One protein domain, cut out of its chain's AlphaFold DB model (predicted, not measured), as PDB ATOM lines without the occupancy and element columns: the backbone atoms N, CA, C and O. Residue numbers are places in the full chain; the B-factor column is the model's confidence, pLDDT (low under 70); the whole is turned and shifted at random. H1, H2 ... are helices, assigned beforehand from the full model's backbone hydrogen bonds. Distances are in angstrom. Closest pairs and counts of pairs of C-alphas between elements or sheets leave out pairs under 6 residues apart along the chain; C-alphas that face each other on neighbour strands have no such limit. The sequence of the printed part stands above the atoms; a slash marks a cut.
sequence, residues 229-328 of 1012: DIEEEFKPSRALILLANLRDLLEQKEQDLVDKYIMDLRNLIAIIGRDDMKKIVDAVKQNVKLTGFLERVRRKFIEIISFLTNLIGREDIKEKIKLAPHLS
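This is residues 229 to 328 of the 1012 residues of the protein "Reverse gyrase" of Candidatus Bathyarchaeota archaeon (UniProt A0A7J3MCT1). H5, H2 and H3 make an elongated up-and-down bundle, each running against the one before it in the chain. H4 packs on H5 near one end, H6 lies at the other, and short H1 packs on H5. The 100 printed residues, with helices H1 to H6 and no named strand, are all helix in class and compact, with radius of gyration of the C-alphas 14.2 A and spans of 43 by 23 by 21 A.

H5, residues 292 to 313, touches H2, residues 236 to 249, at a steep tilt of 40 degrees, with residues 301 to 308 alone; C-alphas 308 and 243 are closest, 7.6 A. H2 and H3, residues 252 to 271, form a hairpin at a shallow 19 degrees; C-alphas 247 and 255 are closest, 5.6 A. Every O i to N i+4 pair is within hydrogen-bond range in H3, but 8 of 10 in H2 and 17 of 18 in H5.

H5 is 32.3 A long, from (32.660, -13.498, 17.917) to (47.176, -42.344, 19.385).

The printed part has no cut; residue 270 is under 70 in pLDDT.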
ATOM      1  N   ASP A 229      53.529 -34.217  19.848       84.56
ATOM      2  CA  ASP A 229      52.886 -33.713  21.067       84.56
ATOM      3  C   ASP A 229      52.077 -32.436  20.753       84.56
ATOM      4  O   ASP A 229      52.534 -31.296  20.900       84.56
ATOM      5  N   ILE A 230      50.891 -32.634  20.169       83.38
ATOM      6  CA  ILE A 230      50.091 -31.551  19.576       83.38
ATOM      7  C   ILE A 230      49.437 -30.671  20.635       83.38
ATOM      8  O   ILE A 230      49.291 -29.472  20.396       83.38
ATOM      9  N   GLU A 231      49.045 -31.235  21.775       77.56
ATOM     10  CA  GLU A 231      48.347 -30.503  22.834       77.56
ATOM     11  C   GLU A 231      49.246 -29.410  23.429       77.56
ATOM     12  O   GLU A 231      48.838 -28.250  23.524       77.56
ATOM     13  N   GLU A 232      50.515 -29.734  23.681       76.50
ATOM     14  CA  GLU A 232      51.497 -28.798  24.236       76.50
ATOM     15  C   GLU A 232      52.107 -27.862  23.175       76.50
ATOM     16  O   GLU A 232      52.317 -26.661  23.404       76.50
ATOM     17  N   GLU A 233      52.370 -28.363  21.961       77.94
ATOM     18  CA  GLU A 233      53.097 -27.632  20.914       77.94
ATOM     19  C   GLU A 233      52.241 -27.179  19.716       77.94
ATOM     20  O   GLU A 233      52.773 -26.933  18.618       77.94
ATOM     21  N   PHE A 234      50.928 -26.996  19.908       83.62
ATOM     22  CA  PHE A 234      50.027 -26.632  18.814       83.62
ATOM     23  C   PHE A 234      50.460 -25.354  18.082       83.62
ATOM     24  O   PHE A 234      50.535 -24.250  18.631       83.62
ATOM     25  N   LYS A 235      50.680 -25.501  16.773       85.75
ATOM     26  CA  LYS A 235      50.802 -24.396  15.823       85.75
ATOM     27  C   LYS A 235      49.972 -24.736  14.588       85.75
ATOM     28  O   LYS A 235      50.224 -25.787  13.996       85.75
ATOM     29  N   PRO A 236      49.087 -23.843  14.109       85.56
ATOM     30  CA  PRO A 236      48.256 -24.108  12.931       85.56
ATOM     31  C   PRO A 236      49.059 -24.538  11.696       85.56
ATOM     32  O   PRO A 236      48.646 -25.424  10.957       85.56
ATOM     33  N   SER A 237      50.247 -23.958  11.493       82.00
ATOM     34  CA  SER A 237      51.133 -24.336  10.389       82.00
ATOM     35  C   SER A 237      51.738 -25.735  10.544       82.00
ATOM     36  O   SER A 237      51.980 -26.384   9.537       82.00
ATOM     37  N   ARG A 238      51.994 -26.205  11.776       86.50
ATOM     38  CA  ARG A 238      52.475 -27.574  12.038       86.50
ATOM     39  C   ARG A 238      51.341 -28.585  11.875       86.50
ATOM     40  O   ARG A 238      51.539 -29.585  11.200       86.50
ATOM     41  N   ALA A 239      50.154 -28.275  12.398       88.38
ATOM     42  CA  ALA A 239      48.960 -29.103  12.223       88.38
ATOM     43  C   ALA A 239      48.623 -29.314  10.738       88.38
ATOM     44  O   ALA A 239      48.336 -30.432  10.327       88.38
ATOM     45  N   LEU A 240      48.749 -28.266   9.916       86.19
ATOM     46  CA  LEU A 240      48.586 -28.360   8.462       86.19
ATOM     47  C   LEU A 240      49.555 -29.374   7.827       86.19
ATOM     48  O   LEU A 240      49.149 -30.146   6.963       86.19
ATOM     49  N   ILE A 241      50.824 -29.372   8.252       83.88
ATOM     50  CA  ILE A 241      51.843 -30.294   7.733       83.88
ATOM     51  C   ILE A 241      51.570 -31.728   8.203       83.88
ATOM     52  O   ILE A 241      51.674 -32.650   7.398       83.88
ATOM     53  N   LEU A 242      51.184 -31.923   9.469       88.69
ATOM     54  CA  LEU A 242      50.837 -33.243  10.005       88.69
ATOM     55  C   LEU A 242      49.637 -33.843   9.271       88.69
ATOM     56  O   LEU A 242      49.734 -34.952   8.756       88.69
ATOM     57  N   LEU A 243      48.548 -33.080   9.132       89.44
ATOM     58  CA  LEU A 243      47.372 -33.485   8.359       89.44
ATOM     59  C   LEU A 243      47.752 -33.896   6.932       89.44
ATOM     60  O   LEU A 243      47.299 -34.925   6.446       89.44
ATOM     61  N   ALA A 244      48.617 -33.123   6.272       84.12
ATOM     62  CA  ALA A 244      49.038 -33.412   4.908       84.12
ATOM     63  C   ALA A 244      49.870 -34.695   4.770       84.12
ATOM     64  O   ALA A 244      49.683 -35.412   3.791       84.12
ATOM     65  N   ASN A 245      50.770 -34.972   5.718       85.06
ATOM     66  CA  ASN A 245      51.631 -36.158   5.682       85.06
ATOM     67  C   ASN A 245      50.897 -37.430   6.124       85.06
ATOM     68  O   ASN A 245      51.165 -38.500   5.592       85.06
ATOM     69  N   LEU A 246      49.954 -37.320   7.063       88.25
ATOM     70  CA  LEU A 246      49.200 -38.471   7.571       88.25
ATOM     71  C   LEU A 246      48.012 -38.854   6.680       88.25
ATOM     72  O   LEU A 246      47.536 -39.981   6.769       88.25
ATOM     73  N   ARG A 247      47.550 -37.948   5.805       86.50
ATOM     74  CA  ARG A 247      46.382 -38.139   4.927       86.50
ATOM     75  C   ARG A 247      46.403 -39.466   4.168       86.50
ATOM     76  O   ARG A 247      45.402 -40.172   4.170       86.50
ATOM     77  N   ASP A 248      47.522 -39.799   3.528       82.25
ATOM     78  CA  ASP A 248      47.625 -40.971   2.643       82.25
ATOM     79  C   ASP A 248      47.527 -42.310   3.409       82.25
ATOM     80  O   ASP A 248      47.381 -43.358   2.788       82.25
ATOM     81  N   LEU A 249      47.574 -42.286   4.747       85.75
ATOM     82  CA  LEU A 249      47.460 -43.468   5.611       85.75
ATOM     83  C   LEU A 249      46.010 -43.772   6.035       85.75
ATOM     84  O   LEU A 249      45.742 -44.804   6.665       85.75
ATOM     85  N   LEU A 250      45.080 -42.862   5.737       87.56
ATOM     86  CA  LEU A 250      43.710 -42.898   6.246       87.56
ATOM     87  C   LEU A 250      42.738 -43.509   5.243       87.56
ATOM     88  O   LEU A 250      42.992 -43.527   4.040       87.56
ATOM     89  N   GLU A 251      41.585 -43.952   5.733       83.69
ATOM     90  CA  GLU A 251      40.481 -44.369   4.868       83.69
ATOM     91  C   GLU A 251      39.810 -43.168   4.192       83.69
ATOM     92  O   GLU A 251      39.869 -42.043   4.688       83.69
ATOM     93  N   GLN A 252      39.105 -43.402   3.079       75.00
ATOM     94  CA  GLN A 252      38.527 -42.336   2.250       75.00
ATOM     95  C   GLN A 252      37.688 -41.318   3.048       75.00
ATOM     96  O   GLN A 252      37.838 -40.113   2.855       75.00
ATOM     97  N   LYS A 253      36.844 -41.781   3.982       79.94
ATOM     98  CA  LYS A 253      36.005 -40.895   4.811       79.94
ATOM     99  C   LYS A 253      36.837 -39.951   5.687       79.94
ATOM    100  O   LYS A 253      36.484 -38.785   5.850       79.94
ATOM    101  N   GLU A 254      37.930 -40.451   6.254       87.75
ATOM    102  CA  GLU A 254      38.841 -39.664   7.087       87.75
ATOM    103  C   GLU A 254      39.718 -38.744   6.230       87.75
ATOM    104  O   GLU A 254      39.948 -37.597   6.612       87.75
ATOM    105  N   GLN A 255      40.142 -39.193   5.041       83.25
ATOM    106  CA  GLN A 255      40.852 -38.351   4.072       83.25
ATOM    107  C   GLN A 255      40.033 -37.114   3.682       83.25
ATOM    108  O   GLN A 255      40.569 -36.005   3.675       83.25
ATOM    109  N   ASP A 256      38.735 -37.281   3.414       75.62
ATOM    110  CA  ASP A 256      37.836 -36.174   3.064       75.62
ATOM    111  C   ASP A 256      37.714 -35.154   4.216       75.62
ATOM    112  O   ASP A 256      37.673 -33.936   3.998       75.62
ATOM    113  N   LEU A 257      37.696 -35.635   5.464       84.81
ATOM    114  CA  LEU A 257      37.690 -34.781   6.652       84.81
ATOM    115  C   LEU A 257      39.026 -34.041   6.829       84.81
ATOM    116  O   LEU A 257      39.033 -32.837   7.099       84.81
ATOM    117  N   VAL A 258      40.151 -34.730   6.625       88.12
ATOM    118  CA  VAL A 258      41.493 -34.134   6.641       88.12
ATOM    119  C   VAL A 258      41.618 -33.036   5.590       88.12
ATOM    120  O   VAL A 258      42.083 -31.943   5.911       88.12
ATOM    121  N   ASP A 259      41.143 -33.264   4.366       79.31
ATOM    122  CA  ASP A 259      41.149 -32.253   3.302       79.31
ATOM    123  C   ASP A 259      40.360 -31.003   3.693       79.31
ATOM    124  O   ASP A 259      40.809 -29.870   3.467       79.31
ATOM    125  N   LYS A 260      39.209 -31.195   4.345       82.31
ATOM    126  CA  LYS A 260      38.416 -30.098   4.899       82.31
ATOM    127  C   LYS A 260      39.202 -29.324   5.961       82.31
ATOM    128  O   LYS A 260      39.235 -28.095   5.902       82.31
ATOM    129  N   TYR A 261      39.883 -30.004   6.886       89.88
ATOM    130  CA  TYR A 261      40.713 -29.349   7.907       89.88
ATOM    131  C   TYR A 261      41.918 -28.610   7.329       89.88
ATOM    132  O   TYR A 261      42.192 -27.485   7.749       89.88
ATOM    133  N   ILE A 262      42.604 -29.181   6.337       84.56
ATOM    134  CA  ILE A 262      43.700 -28.517   5.618       84.56
ATOM    135  C   ILE A 262      43.182 -27.221   4.977       84.56
ATOM    136  O   ILE A 262      43.797 -26.159   5.129       84.56
ATOM    137  N   MET A 263      42.028 -27.274   4.303       77.81
ATOM    138  CA  MET A 263      41.427 -26.103   3.664       77.81
ATOM    139  C   MET A 263      41.001 -25.037   4.685       77.81
ATOM    140  O   MET A 263      41.290 -23.851   4.490       77.81
ATOM    141  N   ASP A 264      40.353 -25.444   5.779       82.62
ATOM    142  CA  ASP A 264      39.937 -24.552   6.862       82.62
ATOM    143  C   ASP A 264      41.153 -23.859   7.493       82.62
ATOM    144  O   ASP A 264      41.203 -22.628   7.529       82.62
ATOM    145  N   LEU A 265      42.182 -24.616   7.901       85.38
ATOM    146  CA  LEU A 265      43.419 -24.064   8.469       85.38
ATOM    147  C   LEU A 265      44.072 -23.061   7.526       85.38
ATOM    148  O   LEU A 265      44.436 -21.965   7.951       85.38
ATOM    149  N   ARG A 266      44.203 -23.393   6.241       77.81
ATOM    150  CA  ARG A 266      44.869 -22.517   5.275       77.81
ATOM    151  C   ARG A 266      44.099 -21.213   5.054       77.81
ATOM    152  O   ARG A 266      44.715 -20.147   4.982       77.81
ATOM    153  N   ASN A 267      42.767 -21.272   4.984       75.25
ATOM    154  CA  ASN A 267      41.920 -20.080   4.882       75.25
ATOM    155  C   ASN A 267      42.019 -19.209   6.141       75.25
ATOM    156  O   ASN A 267      42.168 -17.992   6.038       75.25
ATOM    157  N   LEU A 268      41.989 -19.831   7.319       82.38
ATOM    158  CA  LEU A 268      42.100 -19.143   8.604       82.38
ATOM    159  C   LEU A 268      43.471 -18.472   8.764       82.38
ATOM    160  O   LEU A 268      43.532 -17.276   9.042       82.38
ATOM    161  N   ILE A 269      44.564 -19.189   8.480       79.56
ATOM    162  CA  ILE A 269      45.939 -18.658   8.506       79.56
ATOM    163  C   ILE A 269      46.103 -17.469   7.545       79.56
ATOM    164  O   ILE A 269      46.855 -16.544   7.836       79.56
ATOM    165  N   ALA A 270      45.401 -17.469   6.408       69.88
ATOM    166  CA  ALA A 270      45.486 -16.389   5.426       69.88
ATOM    167  C   ALA A 270      44.694 -15.125   5.809       69.88
ATOM    168  O   ALA A 270      45.011 -14.041   5.313       69.88
ATOM    169  N   ILE A 271      43.644 -15.255   6.624       74.06
ATOM    170  CA  ILE A 271      42.738 -14.148   6.978       74.06
ATOM    171  C   ILE A 271      43.132 -13.502   8.312       74.06
ATOM    172  O   ILE A 271      42.974 -12.292   8.471       74.06
ATOM    173  N   ILE A 272      43.625 -14.295   9.262       78.94
ATOM    174  CA  ILE A 272      43.890 -13.863  10.636       78.94
ATOM    175  C   ILE A 272      45.249 -13.151  10.724       78.94
ATOM    176  O   ILE A 272      46.264 -13.646  10.231       78.94
ATOM    177  N   GLY A 273      45.276 -11.979  11.367       75.75
ATOM    178  CA  GLY A 273      46.509 -11.236  11.637       75.75
ATOM    179  C   GLY A 273      47.408 -11.937  12.664       75.75
ATOM    180  O   GLY A 273      46.955 -12.792  13.419       75.75
ATOM    181  N   ARG A 274      48.698 -11.574  12.729       78.31
ATOM    182  CA  ARG A 274      49.650 -12.218  13.662       78.31
ATOM    183  C   ARG A 274      49.222 -12.118  15.127       78.31
ATOM    184  O   ARG A 274      49.334 -13.110  15.842       78.31
ATOM    185  N   ASP A 275      48.727 -10.958  15.549       82.12
ATOM    186  CA  ASP A 275      48.362 -10.719  16.949       82.12
ATOM    187  C   ASP A 275      47.104 -11.498  17.340       82.12
ATOM    188  O   ASP A 275      47.082 -12.163  18.373       82.12
ATOM    189  N   ASP A 276      46.089 -11.502  16.473       84.88
ATOM    190  CA  ASP A 276      44.875 -12.300  16.670       84.88
ATOM    191  C   ASP A 276      45.178 -13.801  16.660       84.88
ATOM    192  O   ASP A 276      44.630 -14.545  17.468       84.88
ATOM    193  N   MET A 277      46.094 -14.254  15.797       86.94
ATOM    194  CA  MET A 277      46.534 -15.650  15.774       86.94
ATOM    195  C   MET A 277      47.185 -16.048  17.097       86.94
ATOM    196  O   MET A 277      46.885 -17.116  17.626       86.94
ATOM    197  N   LYS A 278      48.055 -15.189  17.643       87.56
ATOM    198  CA  LYS A 278      48.693 -15.425  18.940       87.56
ATOM    199  C   LYS A 278      47.642 -15.526  20.049       87.56
ATOM    200  O   LYS A 278      47.624 -16.523  20.758       87.56
ATOM    201  N   LYS A 279      46.701 -14.575  20.107       88.44
ATOM    202  CA  LYS A 279      45.582 -14.599  21.067       88.44
ATOM    203  C   LYS A 279      44.760 -15.885  20.983       88.44
ATOM    204  O   LYS A 279      44.415 -16.447  22.015       88.44
ATOM    205  N   ILE A 280      44.446 -16.362  19.774       88.56
ATOM    206  CA  ILE A 280      43.688 -17.607  19.590       88.56
ATOM    207  C   ILE A 280      44.482 -18.809  20.105       88.56
ATOM    208  O   ILE A 280      43.922 -19.627  20.825       88.56
ATOM    209  N   VAL A 281      45.764 -18.929  19.749       87.12
ATOM    210  CA  VAL A 281      46.602 -20.063  20.172       87.12
ATOM    211  C   VAL A 281      46.789 -20.078  21.691       87.12
ATOM    212  O   VAL A 281      46.649 -21.137  22.300       87.12
ATOM    213  N   ASP A 282      47.020 -18.921  22.312       88.44
ATOM    214  CA  ASP A 282      47.132 -18.805  23.770       88.44
ATOM    215  C   ASP A 282      45.804 -19.192  24.454       88.44
ATOM    216  O   ASP A 282      45.797 -19.945  25.427       88.44
ATOM    217  N   ALA A 283      44.664 -18.778  23.888       87.94
ATOM    218  CA  ALA A 283      43.333 -19.136  24.380       87.94
ATOM    219  C   ALA A 283      42.980 -20.625  24.204       87.94
ATOM    220  O   ALA A 283      42.200 -21.161  24.992       87.94
ATOM    221  N   VAL A 284      43.529 -21.302  23.185       87.50
ATOM    222  CA  VAL A 284      43.432 -22.767  23.044       87.50
ATOM    223  C   VAL A 284      44.200 -23.448  24.178       87.50
ATOM    224  O   VAL A 284      43.627 -24.297  24.851       87.50
ATOM    225  N   LYS A 285      45.445 -23.030  24.438       85.69
ATOM    226  CA  LYS A 285      46.299 -23.605  25.494       85.69
ATOM    227  C   LYS A 285      45.734 -23.407  26.899       85.69
ATOM    228  O   LYS A 285      45.757 -24.317  27.712       85.69
ATOM    229  N   GLN A 286      45.214 -22.215  27.180       87.31
ATOM    230  CA  GLN A 286      44.657 -21.859  28.490       87.31
ATOM    231  C   GLN A 286      43.176 -22.246  28.638       87.31
ATOM    232  O   GLN A 286      42.563 -21.964  29.663       87.31
ATOM    233  N   ASN A 287      42.573 -22.834  27.600       84.12
ATOM    234  CA  ASN A 287      41.148 -23.156  27.526       84.12
ATOM    235  C   ASN A 287      40.197 -21.959  27.794       84.12
ATOM    236  O   ASN A 287      39.066 -22.122  28.254       84.12
ATOM    237  N   VAL A 288      40.607 -20.737  27.436       90.81
ATOM    238  CA  VAL A 288      39.837 -19.495  27.657       90.81
ATOM    239  C   VAL A 288      38.922 -19.187  26.469       90.81
ATOM    240  O   VAL A 288      39.373 -19.174  25.323       90.81
ATOM    241  N   LYS A 289      37.632 -18.915  26.715       89.19
ATOM    242  CA  LYS A 289      36.672 -18.519  25.665       89.19
ATOM    243  C   LYS A 289      36.985 -17.128  25.115       89.19
ATOM    244  O   LYS A 289      37.217 -16.189  25.869       89.19
ATOM    245  N   LEU A 290      36.924 -16.992  23.794       90.94
ATOM    246  CA  LEU A 290      36.978 -15.712  23.088       90.94
ATOM    247  C   LEU A 290      35.561 -15.276  22.678       90.94
ATOM    248  O   LEU A 290      34.569 -15.936  22.991       90.94
ATOM    249  N   THR A 291      35.445 -14.166  21.947       83.31
ATOM    250  CA  THR A 291      34.162 -13.653  21.442       83.31
ATOM    251  C   THR A 291      34.126 -13.582  19.911       83.31
ATOM    252  O   THR A 291      35.147 -13.452  19.227       83.31
ATOM    253  N   GLY A 292      32.922 -13.704  19.343       88.44
ATOM    254  CA  GLY A 292      32.660 -13.498  17.917       88.44
ATOM    255  C   GLY A 292      33.413 -14.454  16.979       88.44
ATOM    256  O   GLY A 292      33.326 -15.676  17.091       88.44
ATOM    257  N   PHE A 293      34.118 -13.890  15.991       84.44
ATOM    258  CA  PHE A 293      34.869 -14.664  14.995       84.44
ATOM    259  C   PHE A 293      36.016 -15.464  15.627       84.44
ATOM    260  O   PHE A 293      36.194 -16.623  15.263       84.44
ATOM    261  N   LEU A 294      36.742 -14.892  16.595       88.00
ATOM    262  CA  LEU A 294      37.913 -15.535  17.197       88.00
ATOM    263  C   LEU A 294      37.543 -16.817  17.961       88.00
ATOM    264  O   LEU A 294      38.263 -17.806  17.857       88.00
ATOM    265  N   GLU A 295      36.389 -16.854  18.637       90.94
ATOM    266  CA  GLU A 295      35.900 -18.078  19.299       90.94
ATOM    267  C   GLU A 295      35.567 -19.187  18.305       90.94
ATOM    268  O   GLU A 295      35.856 -20.358  18.541       90.94
ATOM    269  N   ARG A 296      34.998 -18.827  17.150       87.19
ATOM    270  CA  ARG A 296      34.721 -19.794  16.080       87.19
ATOM    271  C   ARG A 296      36.007 -20.449  15.585       87.19
ATOM    272  O   ARG A 296      36.023 -21.653  15.349       87.19
ATOM    273  N   VAL A 297      37.077 -19.662  15.454       88.62
ATOM    274  CA  VAL A 297      38.402 -20.168  15.079       88.62
ATOM    275  C   VAL A 297      38.989 -21.034  16.190       88.62
ATOM    276  O   VAL A 297      39.460 -22.131  15.901       88.62
ATOM    277  N   ARG A 298      38.907 -20.592  17.453       91.44
ATOM    278  CA  ARG A 298      39.370 -21.356  18.623       91.44
ATOM    279  C   ARG A 298      38.728 -22.744  18.674       91.44
ATOM    280  O   ARG A 298      39.444 -23.738  18.741       91.44
ATOM    281  N   ARG A 299      37.396 -22.826  18.548       90.88
ATOM    282  CA  ARG A 299      36.658 -24.104  18.500       90.88
ATOM    283  C   ARG A 299      37.132 -25.001  17.363       90.88
ATOM    284  O   ARG A 299      37.281 -26.200  17.564       90.88
ATOM    285  N   LYS A 300      37.403 -24.423  16.189       91.38
ATOM    286  CA  LYS A 300      37.923 -25.173  15.042       91.38
ATOM    287  C   LYS A 300      39.324 -25.728  15.303       91.38
ATOM    288  O   LYS A 300      39.609 -26.852  14.913       91.38
ATOM    289  N   PHE A 301      40.197 -24.966  15.959       92.50
ATOM    290  CA  PHE A 301      41.527 -25.454  16.332       92.50
ATOM    291  C   PHE A 301      41.442 -26.588  17.353       92.50
ATOM    292  O   PHE A 301      42.114 -27.591  17.159       92.50
ATOM    293  N   ILE A 302      40.572 -26.479  18.362       91.62
ATOM    294  CA  ILE A 302      40.333 -27.556  19.341       91.62
ATOM    295  C   ILE A 302      39.828 -28.831  18.649       91.62
ATOM    296  O   ILE A 302      40.333 -29.913  18.924       91.62
ATOM    297  N   GLU A 303      38.882 -28.707  17.709       92.75
ATOM    298  CA  GLU A 303      38.384 -29.833  16.902       92.75
ATOM    299  C   GLU A 303      39.528 -30.546  16.157       92.75
ATOM    300  O   GLU A 303      39.635 -31.768  16.198       92.75
ATOM    301  N   ILE A 304      40.419 -29.779  15.522       92.62
ATOM    302  CA  ILE A 304      41.563 -30.315  14.771       92.62
ATOM    303  C   ILE A 304      42.606 -30.948  15.697       92.62
ATOM    304  O   ILE A 304      43.174 -31.978  15.344       92.62
ATOM    305  N   ILE A 305      42.868 -30.338  16.857       91.38
ATOM    306  CA  ILE A 305      43.776 -30.890  17.869       91.38
ATOM    307  C   ILE A 305      43.254 -32.247  18.320       91.38
ATOM    308  O   ILE A 305      43.969 -33.229  18.183       91.38
ATOM    309  N   SER A 306      41.991 -32.318  18.747       92.19
ATOM    310  CA  SER A 306      41.372 -33.569  19.194       92.19
ATOM    311  C   SER A 306      41.411 -34.649  18.111       92.19
ATOM    312  O   SER A 306      41.777 -35.789  18.392       92.19
ATOM    313  N   PHE A 307      41.110 -34.287  16.859       92.88
ATOM    314  CA  PHE A 307      41.216 -35.213  15.735       92.88
ATOM    315  C   PHE A 307      42.640 -35.757  15.567       92.88
ATOM    316  O   PHE A 307      42.821 -36.969  15.485       92.88
ATOM    317  N   LEU A 308      43.654 -34.886  15.535       91.56
ATOM    318  CA  LEU A 308      45.039 -35.312  15.347       91.56
ATOM    319  C   LEU A 308      45.582 -36.109  16.543       91.56
ATOM    320  O   LEU A 308      46.289 -37.088  16.319       91.56
ATOM    321  N   THR A 309      45.241 -35.733  17.781       90.62
ATOM    322  CA  THR A 309      45.624 -36.485  18.987       90.62
ATOM    323  C   THR A 309      45.073 -37.909  18.921       90.62
ATOM    324  O   THR A 309      45.828 -38.869  19.071       90.62
ATOM    325  N   ASN A 310      43.783 -38.064  18.597       91.06
ATOM    326  CA  ASN A 310      43.164 -39.381  18.425       91.06
ATOM    327  C   ASN A 310      43.826 -40.174  17.291       91.06
ATOM    328  O   ASN A 310      44.101 -41.362  17.440       91.06
ATOM    329  N   LEU A 311      44.117 -39.515  16.167       90.12
ATOM    330  CA  LEU A 311      44.729 -40.143  15.000       90.12
ATOM    331  C   LEU A 311      46.133 -40.685  15.290       90.12
ATOM    332  O   LEU A 311      46.456 -41.795  14.885       90.12
ATOM    333  N   ILE A 312      46.965 -39.911  15.988       87.94
ATOM    334  CA  ILE A 312      48.340 -40.295  16.342       87.94
ATOM    335  C   ILE A 312      48.349 -41.356  17.451       87.94
ATOM    336  O   ILE A 312      49.254 -42.190  17.503       87.94
ATOM    337  N   GLY A 313      47.339 -41.349  18.326       86.12
ATOM    338  CA  GLY A 313      47.176 -42.344  19.385       86.12
ATOM    339  C   GLY A 313      46.870 -43.755  18.870       86.12
ATOM    340  O   GLY A 313      47.251 -44.724  19.525       86.12
ATOM    341  N   ARG A 314      46.238 -43.872  17.694       89.94
ATOM    342  CA  ARG A 314      45.831 -45.140  17.070       89.94
ATOM    343  C   ARG A 314      47.015 -46.027  16.673       89.94
ATOM    344  O   ARG A 314      47.922 -45.595  15.962       89.94
ATOM    345  N   GLU A 315      46.959 -47.297  17.066       87.06
ATOM    346  CA  GLU A 315      48.036 -48.258  16.802       87.06
ATOM    347  C   GLU A 315      48.154 -48.617  15.313       87.06
ATOM    348  O   GLU A 315      49.263 -48.662  14.782       87.06
ATOM    349  N   ASP A 316      47.026 -48.725  14.597       88.19
ATOM    350  CA  ASP A 316      47.015 -48.988  13.150       88.19
ATOM    351  C   ASP A 316      47.703 -47.870  12.349       88.19
ATOM    352  O   ASP A 316      48.391 -48.127  11.360       88.19
ATOM    353  N   ILE A 317      47.578 -46.617  12.796       88.88
ATOM    354  CA  ILE A 317      48.257 -45.477  12.173       88.88
ATOM    355  C   ILE A 317      49.760 -45.524  12.446       88.88
ATOM    356  O   ILE A 317      50.551 -45.307  11.526       88.88
ATOM    357  N   LYS A 318      50.184 -45.847  13.674       86.50
ATOM    358  CA  LYS A 318      51.613 -45.987  14.002       86.50
ATOM    359  C   LYS A 318      52.276 -47.091  13.180       86.50
ATOM    360  O   LYS A 318      53.384 -46.886  12.683       86.50
ATOM    361  N   GLU A 319      51.608 -48.228  12.998       86.00
ATOM    362  CA  GLU A 319      52.091 -49.307  12.129       86.00
ATOM    363  C   GLU A 319      52.181 -48.867  10.667       86.00
ATOM    364  O   GLU A 319      53.223 -49.043  10.033       86.00
ATOM    365  N   LYS A 320      51.147 -48.197  10.144       87.69
ATOM    366  CA  LYS A 320      51.174 -47.642   8.782       87.69
ATOM    367  C   LYS A 320      52.308 -46.637   8.577       87.69
ATOM    368  O   LYS A 320      52.941 -46.661   7.527       87.69
ATOM    369  N   ILE A 321      52.622 -45.792   9.565       85.69
ATOM    370  CA  ILE A 321      53.781 -44.883   9.495       85.69
ATOM    371  C   ILE A 321      55.096 -45.679   9.459       85.69
ATOM    372  O   ILE A 321      55.989 -45.360   8.674       85.69
ATOM    373  N   LYS A 322      55.223 -46.738  10.272       84.50
ATOM    374  CA  LYS A 322      56.410 -47.614  10.261       84.50
ATOM    375  C   LYS A 322      56.595 -48.328   8.921       84.50
ATOM    376  O   LYS A 322      57.735 -48.462   8.485       84.50
ATOM    377  N   LEU A 323      55.516 -48.740   8.258       85.31
ATOM    378  CA  LEU A 323      55.563 -49.406   6.951       85.31
ATOM    379  C   LEU A 323      55.696 -48.429   5.776       85.31
ATOM    380  O   LEU A 323      56.192 -48.806   4.718       85.31
ATOM    381  N   ALA A 324      55.291 -47.169   5.946       83.69
ATOM    382  CA  ALA A 324      55.334 -46.185   4.875       83.69
ATOM    383  C   ALA A 324      56.777 -45.964   4.366       83.69
ATOM    384  O   ALA A 324      57.686 -45.733   5.175       83.69
ATOM    385  N   PRO A 325      56.997 -45.951   3.036       81.81
ATOM    386  CA  PRO A 325      58.334 -45.825   2.449       81.81
ATOM    387  C   PRO A 325      58.911 -44.404   2.528       81.81
ATOM    388  O   PRO A 325      60.083 -44.209   2.227       81.81
ATOM    389  N   HIS A 326      58.098 -43.413   2.908       81.94
ATOM    390  CA  HIS A 326      58.435 -41.985   2.864       81.94
ATOM    391  C   HIS A 326      58.133 -41.222   4.167       81.94
ATOM    392  O   HIS A 326      58.165 -39.994   4.179       81.94
ATOM    393  N   LEU A 327      57.804 -41.930   5.256       85.38
ATOM    394  CA  LEU A 327      57.544 -41.334   6.570       85.38
ATOM    395  C   LEU A 327      58.414 -42.011   7.629       85.38
ATOM    396  O   LEU A 327      58.442 -43.239   7.726       85.38
ATOM    397  N   SER A 328      59.091 -41.214   8.452       83.94
ATOM    398  CA  SER A 328      59.853 -41.701   9.603       83.94
ATOM    399  C   SER A 328      59.465 -40.950  10.877       83.94
ATOM    400  O   SER A 328      59.113 -39.767  10.856       83.94
TER     401      SER A 328